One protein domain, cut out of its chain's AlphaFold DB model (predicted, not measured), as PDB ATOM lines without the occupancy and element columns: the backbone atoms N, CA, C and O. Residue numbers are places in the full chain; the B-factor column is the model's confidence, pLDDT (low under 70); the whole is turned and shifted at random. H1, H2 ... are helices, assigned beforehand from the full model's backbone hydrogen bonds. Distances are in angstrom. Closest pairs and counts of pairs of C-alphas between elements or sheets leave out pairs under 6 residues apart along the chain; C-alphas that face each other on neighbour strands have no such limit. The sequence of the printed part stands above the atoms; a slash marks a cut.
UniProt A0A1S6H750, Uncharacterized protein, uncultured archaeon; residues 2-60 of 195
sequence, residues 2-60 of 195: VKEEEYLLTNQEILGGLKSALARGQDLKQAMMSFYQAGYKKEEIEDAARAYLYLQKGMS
ATOM      1  N   VAL A   2     -48.178  33.608 -23.414       43.19
ATOM      2  CA  VAL A   2     -48.362  34.868 -24.153       43.19
ATOM      3  C   VAL A   2     -49.840  34.939 -24.533       43.19
ATOM      4  O   VAL A   2     -50.397  33.923 -24.947       43.19
ATOM      5  N   LYS A   3     -50.496  36.073 -24.284       48.06
ATOM      6  CA  LYS A   3     -51.935  36.226 -24.529       48.06
ATOM      7  C   LYS A   3     -52.172  36.356 -26.035       48.06
ATOM      8  O   LYS A   3     -51.445  37.073 -26.712       48.06
ATOM      9  N   GLU A   4     -53.193  35.678 -26.548       50.03
ATOM     10  CA  GLU A   4     -53.519  35.600 -27.986       50.03
ATOM     11  C   GLU A   4     -53.770  36.970 -28.638       50.03
ATOM     12  O   GLU A   4     -53.529  37.146 -29.829       50.03
ATOM     13  N   GLU A   5     -54.189  37.967 -27.860       51.66
ATOM     14  CA  GLU A   5     -54.402  39.338 -28.338       51.66
ATOM     15  C   GLU A   5     -53.096  40.028 -28.765       51.66
ATOM     16  O   GLU A   5     -53.094  40.853 -29.677       51.66
ATOM     17  N   GLU A   6     -51.969  39.646 -28.163       51.94
ATOM     18  CA  GLU A   6     -50.648  40.193 -28.489       51.94
ATOM     19  C   GLU A   6     -50.150  39.680 -29.855       51.94
ATOM     20  O   GLU A   6     -49.439  40.391 -30.559       51.94
ATOM     21  N   TYR A   7     -50.615  38.498 -30.285       53.88
ATOM     22  CA  TYR A   7     -50.263  37.857 -31.562       53.88
ATOM     23  C   TYR A   7     -50.830  38.581 -32.795       53.88
ATOM     24  O   TYR A   7     -50.282  38.479 -33.894       53.88
ATOM     25  N   LEU A   8     -51.932  39.320 -32.637       56.81
ATOM     26  CA  LEU A   8     -52.535  40.083 -33.733       56.81
ATOM     27  C   LEU A   8     -51.788  41.396 -34.002       56.81
ATOM     28  O   LEU A   8     -51.779  41.863 -35.141       56.81
ATOM     29  N   LEU A   9     -51.135  41.970 -32.983       55.91
ATOM     30  CA  LEU A   9     -50.386  43.220 -33.117       55.91
ATOM     31  C   LEU A   9     -49.006  43.002 -33.756       55.91
ATOM     32  O   LEU A   9     -48.639  43.739 -34.669       55.91
ATOM     33  N   THR A  10     -48.266  41.965 -33.348       59.16
ATOM     34  CA  THR A  10     -46.924  41.660 -33.893       59.16
ATOM     35  C   THR A  10     -46.948  41.317 -35.379       59.16
ATOM     36  O   THR A  10     -45.997  41.609 -36.107       59.16
ATOM     37  N   ASN A  11     -48.056  40.768 -35.873       76.00
ATOM     38  CA  ASN A  11     -48.195  40.449 -37.288       76.00
ATOM     39  C   ASN A  11     -48.279  41.691 -38.184       76.00
ATOM     40  O   ASN A  11     -47.922  41.599 -39.358       76.00
ATOM     41  N   GLN A  12     -48.694  42.857 -37.674       88.19
ATOM     42  CA  GLN A  12     -48.826  44.055 -38.512       88.19
ATOM     43  C   GLN A  12     -47.473  44.607 -38.969       88.19
ATOM     44  O   GLN A  12     -47.345  45.032 -40.121       88.19
ATOM     45  N   GLU A  13     -46.451  44.558 -38.113       93.62
ATOM     46  CA  GLU A  13     -45.103  45.022 -38.457       93.62
ATOM     47  C   GLU A  13     -44.467  44.129 -39.528       93.62
ATOM     48  O   GLU A  13     -43.981  44.627 -40.551       93.62
ATOM     49  N   ILE A  14     -44.540  42.804 -39.340       96.31
ATOM     50  CA  ILE A  14     -44.021  41.824 -40.301       96.31
ATOM     51  C   ILE A  14     -44.781  41.935 -41.624       96.31
ATOM     52  O   ILE A  14     -44.163  42.011 -42.685       96.31
ATOM     53  N   LEU A  15     -46.114  42.008 -41.587       94.69
ATOM     54  CA  LEU A  15     -46.952  42.153 -42.777       94.69
ATOM     55  C   LEU A  15     -46.624  43.442 -43.548       94.69
ATOM     56  O   LEU A  15     -46.440  43.413 -44.769       94.69
ATOM     57  N   GLY A  16     -46.524  44.575 -42.846       95.00
ATOM     58  CA  GLY A  16     -46.187  45.869 -43.438       95.00
ATOM     59  C   GLY A  16     -44.795  45.866 -44.067       95.00
ATOM     60  O   GLY A  16     -44.600  46.355 -45.186       95.00
ATOM     61  N   GLY A  17     -43.831  45.246 -43.391       96.50
ATOM     62  CA  GLY A  17     -42.479  45.115 -43.899       96.50
ATOM     63  C   GLY A  17     -42.356  44.125 -45.068       96.50
ATOM     64  O   GLY A  17     -41.689  44.455 -46.051       96.50
ATOM     65  N   LEU A  18     -43.064  42.988 -45.048       96.25
ATOM     66  CA  LEU A  18     -43.193  42.064 -46.188       96.25
ATOM     67  C   LEU A  18     -43.783  42.785 -47.406       96.25
ATOM     68  O   LEU A  18     -43.208  42.726 -48.493       96.25
ATOM     69  N   LYS A  19     -44.872  43.544 -47.224       95.88
ATOM     70  CA  LYS A  19     -45.484  44.367 -48.282       95.88
ATOM     71  C   LYS A  19     -44.495  45.384 -48.853       95.88
ATOM     72  O   LYS A  19     -44.396  45.530 -50.069       95.88
ATOM     73  N   SER A  20     -43.738  46.066 -47.992       97.19
ATOM     74  CA  SER A  20     -42.717  47.035 -48.409       97.19
ATOM     75  C   SER A  20     -41.574  46.371 -49.192       97.19
ATOM     76  O   SER A  20     -41.144  46.887 -50.223       97.19
ATOM     77  N   ALA A  21     -41.096  45.209 -48.745       97.25
ATOM     78  CA  ALA A  21     -40.053  44.428 -49.411       97.25
ATOM     79  C   ALA A  21     -40.488  43.942 -50.804       97.25
ATOM     80  O   ALA A  21     -39.763  44.119 -51.786       97.25
ATOM     81  N   LEU A  22     -41.705  43.406 -50.905       95.06
ATOM     82  CA  LEU A  22     -42.302  42.945 -52.160       95.06
ATOM     83  C   LEU A  22     -42.553  44.099 -53.133       95.06
ATOM     84  O   LEU A  22     -42.266  43.970 -54.321       95.06
ATOM     85  N   ALA A  23     -42.997  45.259 -52.642       92.25
ATOM     86  CA  ALA A  23     -43.140  46.467 -53.457       92.25
ATOM     87  C   ALA A  23     -41.798  46.957 -54.031       92.25
ATOM     88  O   ALA A  23     -41.759  47.505 -55.132       92.25
ATOM     89  N   ARG A  24     -40.682  46.709 -53.328       96.56
ATOM     90  CA  ARG A  24     -39.315  46.942 -53.836       96.56
ATOM     91  C   ARG A  24     -38.840  45.868 -54.827       96.56
ATOM     92  O   ARG A  24     -37.716  45.955 -55.314       96.56
ATOM     93  N   GLY A  25     -39.663  44.863 -55.127       93.75
ATOM     94  CA  GLY A  25     -39.351  43.779 -56.058       93.75
ATOM     95  C   GLY A  25     -38.512  42.649 -55.462       93.75
ATOM     96  O   GLY A  25     -37.930  41.871 -56.218       93.75
ATOM     97  N   GLN A  26     -38.413  42.554 -54.132       95.88
ATOM     98  CA  GLN A  26     -37.796  41.394 -53.488       95.88
ATOM     99  C   GLN A  26     -38.725  40.180 -53.576       95.88
ATOM    100  O   GLN A  26     -39.944  40.323 -53.568       95.88
ATOM    101  N   ASP A  27     -38.148  38.981 -53.644       97.06
ATOM    102  CA  ASP A  27     -38.925  37.743 -53.580       97.06
ATOM    103  C   ASP A  27     -39.486  37.515 -52.165       97.06
ATOM    104  O   ASP A  27     -38.828  37.846 -51.174       97.06
ATOM    105  N   LEU A  28     -40.674  36.906 -52.059       96.06
ATOM    106  CA  LEU A  28     -41.334  36.652 -50.771       96.06
ATOM    107  C   LEU A  28     -40.422  35.856 -49.830       96.06
ATOM    108  O   LEU A  28     -40.279  36.210 -48.661       96.06
ATOM    109  N   LYS A  29     -39.727  34.837 -50.351       96.75
ATOM    110  CA  LYS A  29     -38.794  34.023 -49.565       96.75
ATOM    111  C   LYS A  29     -37.628  34.851 -49.033       96.75
ATOM    112  O   LYS A  29     -37.180  34.633 -47.909       96.75
ATOM    113  N   GLN A  30     -37.123  35.790 -49.833       97.00
ATOM    114  CA  GLN A  30     -36.028  36.666 -49.426       97.00
ATOM    115  C   GLN A  30     -36.480  37.630 -48.327       97.00
ATOM    116  O   GLN A  30     -35.767  37.790 -47.340       97.00
ATOM    117  N   ALA A  31     -37.672  38.212 -48.465       97.81
ATOM    118  CA  ALA A  31     -38.246  39.085 -47.451       97.81
ATOM    119  C   ALA A  31     -38.472  38.332 -46.125       97.81
ATOM    120  O   ALA A  31     -38.029  38.798 -45.077       97.81
ATOM    121  N   MET A  32     -39.057  37.127 -46.171       97.19
ATOM    122  CA  MET A  32     -39.217  36.256 -44.996       97.19
ATOM    123  C   MET A  32     -37.873  35.942 -44.321       97.19
ATOM    124  O   MET A  32     -37.765  35.988 -43.097       97.19
ATOM    125  N   MET A  33     -36.826  35.671 -45.111       97.19
ATOM    126  CA  MET A  33     -35.486  35.406 -44.585       97.19
ATOM    127  C   MET A  33     -34.901  36.619 -43.848       97.19
ATOM    128  O   MET A  33     -34.218  36.445 -42.842       97.19
ATOM    129  N   SER A  34     -35.182  37.842 -44.305       97.56
ATOM    130  CA  SER A  34     -34.749  39.059 -43.610       97.56
ATOM    131  C   SER A  34     -35.411  39.214 -42.237       97.56
ATOM    132  O   SER A  34     -34.721  39.569 -41.286       97.56
ATOM    133  N   PHE A  35     -36.699  38.882 -42.095       97.19
ATOM    134  CA  PHE A  35     -37.358  38.857 -40.779       97.19
ATOM    135  C   PHE A  35     -36.799  37.756 -39.879       97.19
ATOM    136  O   PHE A  35     -36.551  37.987 -38.700       97.19
ATOM    137  N   TYR A  36     -36.506  36.585 -40.439       97.62
ATOM    138  CA  TYR A  36     -35.876  35.510 -39.678       97.62
ATOM    139  C   TYR A  36     -34.505  35.937 -39.125       97.62
ATOM    140  O   TYR A  36     -34.204  35.729 -37.954       97.62
ATOM    141  N   GLN A  37     -33.693  36.610 -39.947       96.94
ATOM    142  CA  GLN A  37     -32.406  37.176 -39.526       96.94
ATOM    143  C   GLN A  37     -32.551  38.310 -38.501       96.94
ATOM    144  O   GLN A  37     -31.649  38.512 -37.695       96.94
ATOM    145  N   ALA A  38     -33.676  39.027 -38.514       96.25
ATOM    146  CA  ALA A  38     -33.996  40.065 -37.538       96.25
ATOM    147  C   ALA A  38     -34.523  39.509 -36.198       96.25
ATOM    148  O   ALA A  38     -34.788  40.288 -35.286       96.25
ATOM    149  N   GLY A  39     -34.642  38.182 -36.056       95.38
ATOM    150  CA  GLY A  39     -35.016  37.521 -34.803       95.38
ATOM    151  C   GLY A  39     -36.513  37.263 -34.627       95.38
ATOM    152  O   GLY A  39     -36.924  36.848 -33.546       95.38
ATOM    153  N   TYR A  40     -37.326  37.473 -35.665       95.75
ATOM    154  CA  TYR A  40     -38.744  37.109 -35.629       95.75
ATOM    155  C   TYR A  40     -38.919  35.590 -35.687       95.75
ATOM    156  O   TYR A  40     -38.126  34.879 -36.319       95.75
ATOM    157  N   LYS A  41     -39.969  35.073 -35.041       96.06
ATOM    158  CA  LYS A  41     -40.236  33.633 -35.052       96.06
ATOM    159  C   LYS A  41     -40.704  33.190 -36.428       96.06
ATOM    160  O   LYS A  41     -41.396  33.914 -37.140       96.06
ATOM    161  N   LYS A  42     -40.358  31.958 -36.792       95.50
ATOM    162  CA  LYS A  42     -40.706  31.396 -38.098       95.50
ATOM    163  C   LYS A  42     -42.221  31.358 -38.314       95.50
ATOM    164  O   LYS A  42     -42.679  31.676 -39.406       95.50
ATOM    165  N   GLU A  43     -42.977  31.004 -37.280       92.81
ATOM    166  CA  GLU A  43     -44.433  30.888 -37.329       92.81
ATOM    167  C   GLU A  43     -45.095  32.246 -37.616       92.81
ATOM    168  O   GLU A  43     -45.940  32.339 -38.499       92.81
ATOM    169  N   GLU A  44     -44.640  33.312 -36.952       93.31
ATOM    170  CA  GLU A  44     -45.147  34.684 -37.138       93.31
ATOM    171  C   GLU A  44     -44.887  35.183 -38.571       93.31
ATOM    172  O   GLU A  44     -45.746  35.787 -39.213       93.31
ATOM    173  N   ILE A  45     -43.710  34.864 -39.121       95.94
ATOM    174  CA  ILE A  45     -43.346  35.224 -40.495       95.94
ATOM    175  C   ILE A  45     -44.210  34.474 -41.516       95.94
ATOM    176  O   ILE A  45     -44.649  35.064 -42.507       95.94
ATOM    177  N   GLU A  46     -44.439  33.175 -41.309       94.69
ATOM    178  CA  GLU A  46     -45.280  32.361 -42.193       94.69
ATOM    179  C   GLU A  46     -46.747  32.800 -42.153       94.69
ATOM    180  O   GLU A  46     -47.370  32.899 -43.213       94.69
ATOM    181  N   ASP A  47     -47.282  33.114 -40.974       90.81
ATOM    182  CA  ASP A  47     -48.654  33.601 -40.818       90.81
ATOM    183  C   ASP A  47     -48.845  34.966 -41.492       90.81
ATOM    184  O   ASP A  47     -49.788  35.148 -42.270       90.81
ATOM    185  N   ALA A  48     -47.905  35.900 -41.306       93.88
ATOM    186  CA  ALA A  48     -47.923  37.187 -42.001       93.88
ATOM    187  C   ALA A  48     -47.817  37.021 -43.531       93.88
ATOM    188  O   ALA A  48     -48.527  37.687 -44.288       93.88
ATOM    189  N   ALA A  49     -46.974  36.101 -44.011       94.69
ATOM    190  CA  ALA A  49     -46.856  35.802 -45.438       94.69
ATOM    191  C   ALA A  49     -48.151  35.209 -46.019       94.69
ATOM    192  O   ALA A  49     -48.553  35.587 -47.124       94.69
ATOM    193  N   ARG A  50     -48.841  34.326 -45.281       91.50
ATOM    194  CA  ARG A  50     -50.166  33.824 -45.681       91.50
ATOM    195  C   ARG A  50     -51.167  34.964 -45.771       91.50
ATOM    196  O   ARG A  50     -51.782  35.124 -46.822       91.50
ATOM    197  N   ALA A  51     -51.288  35.778 -44.722       88.69
ATOM    198  CA  ALA A  51     -52.196  36.924 -44.698       88.69
ATOM    199  C   ALA A  51     -51.955  37.869 -45.889       88.69
ATOM    200  O   ALA A  51     -52.904  38.289 -46.553       88.69
ATOM    201  N   TYR A  52     -50.690  38.124 -46.237       91.00
ATOM    202  CA  TYR A  52     -50.332  38.898 -47.425       91.00
ATOM    203  C   TYR A  52     -50.843  38.262 -48.733       91.00
ATOM    204  O   TYR A  52     -51.430  38.953 -49.568       91.00
ATOM    205  N   LEU A  53     -50.650  36.951 -48.925       88.94
ATOM    206  CA  LEU A  53     -51.139  36.239 -50.115       88.94
ATOM    207  C   LEU A  53     -52.670  36.262 -50.215       88.94
ATOM    208  O   LEU A  53     -53.209  36.362 -51.319       88.94
ATOM    209  N   TYR A  54     -53.369  36.190 -49.081       82.81
ATOM    210  CA  TYR A  54     -54.827  36.316 -49.031       82.81
ATOM    211  C   TYR A  54     -55.295  37.717 -49.440       82.81
ATOM    212  O   TYR A  54     -56.158  37.835 -50.311       82.81
ATOM    213  N   LEU A  55     -54.669  38.767 -48.899       83.31
ATOM    214  CA  LEU A  55     -54.929  40.157 -49.291       83.31
ATOM    215  C   LEU A  55     -54.702  40.374 -50.795       83.31
ATOM    216  O   LEU A  55     -55.503  41.028 -51.460       83.31
ATOM    217  N   GLN A  56     -53.644  39.785 -51.363       84.44
ATOM    218  CA  GLN A  56     -53.350  39.892 -52.794       84.44
ATOM    219  C   GLN A  56     -54.412  39.212 -53.676       84.44
ATOM    220  O   GLN A  56     -54.657  39.660 -54.796       84.44
ATOM    221  N   LYS A  57     -55.053  38.147 -53.186       85.62
ATOM    222  CA  LYS A  57     -56.142  37.452 -53.890       85.62
ATOM    223  C   LYS A  57     -57.480  38.204 -53.846       85.62
ATOM    224  O   LYS A  57     -58.427  37.743 -54.473       85.62
ATOM    225  N   GLY A  58     -57.562  39.342 -53.153       80.44
ATOM    226  CA  GLY A  58     -58.782  40.147 -53.064       80.44
ATOM    227  C   GLY A  58     -59.842  39.582 -52.115       80.44
ATOM    228  O   GLY A  58     -60.988  40.019 -52.177       80.44
ATOM    229  N   MET A  59     -59.482  38.630 -51.247       68.00
ATOM    230  CA  MET A  59     -60.358  38.201 -50.152       68.00
ATOM    231  C   MET A  59     -60.377  39.263 -49.054       68.00
ATOM    232  O   MET A  59     -59.347  39.863 -48.735       68.00
ATOM    233  N   SER A  60     -61.560  39.511 -48.494       69.94
ATOM    234  CA  SER A  60     -61.740  40.541 -47.474       69.94
ATOM    235  C   SER A  60     -61.111  40.116 -46.143       69.94
ATOM    236  O   SER A  60     -61.150  38.948 -45.762       69.94
TER     237      SER A  60
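AT A GLANCE: This is residues 2 to 60 of the 195 residues of an uncharacterized protein of uncultured archaeon (UniProt A0A1S6H750). One long helix, H1, is crossed on one side by a helical hairpin of two shorter helices, H2 and H3, with H3 crossing H1 most closely. The printed part has 59 residues, with three named helices in the order H1, H2, H3 and no named strand: all helix. It is compact, with a radius of gyration of the C-alphas of 11.3 A, and flat, spanning 34 by 31 by 14 A.

IN THESE COORDINATES: H1, residues 4 to 23, begins at C-alpha 4 (-53.519, 35.600, -27.986) and is 29.6 A long. H2, residues 28 to 37, is 14.4 A long. H3, residues 42 to 56, is 21.2 A long and ends at C-alpha 56 (-53.350, 39.892, -52.794).

HOW THE PARTS SIT: H1 touches H2 with residues 14 to 22 alone, at a steep tilt of 55 degrees, opposite ways; the closest C-alphas, of Leu 18 and Ala 31, are 5.9 A apart. H1 touches H3 with residues 10 to 19 alone, at a steep tilt of 62 degrees, the same way; the closest C-alphas, of Leu 15 and Ala 48, are 5.1 A apart. The hairpin's helices touch at a shallow tilt of 30 degrees, closest at the C-alphas of Met 32 and Ile 45, 6.2 A apart. Each O i to N i+4 pair is within hydrogen-bond range in H2 and H3, and 10 of 16 in H1.

THE WHOLE: The C-alphas farthest apart, of Lys 3 and Gly 25, are 34.8 A apart. The printed part has no cut, and both links are tight. Residues 2 to 10 and 59 to 60 have pLDDT under 70.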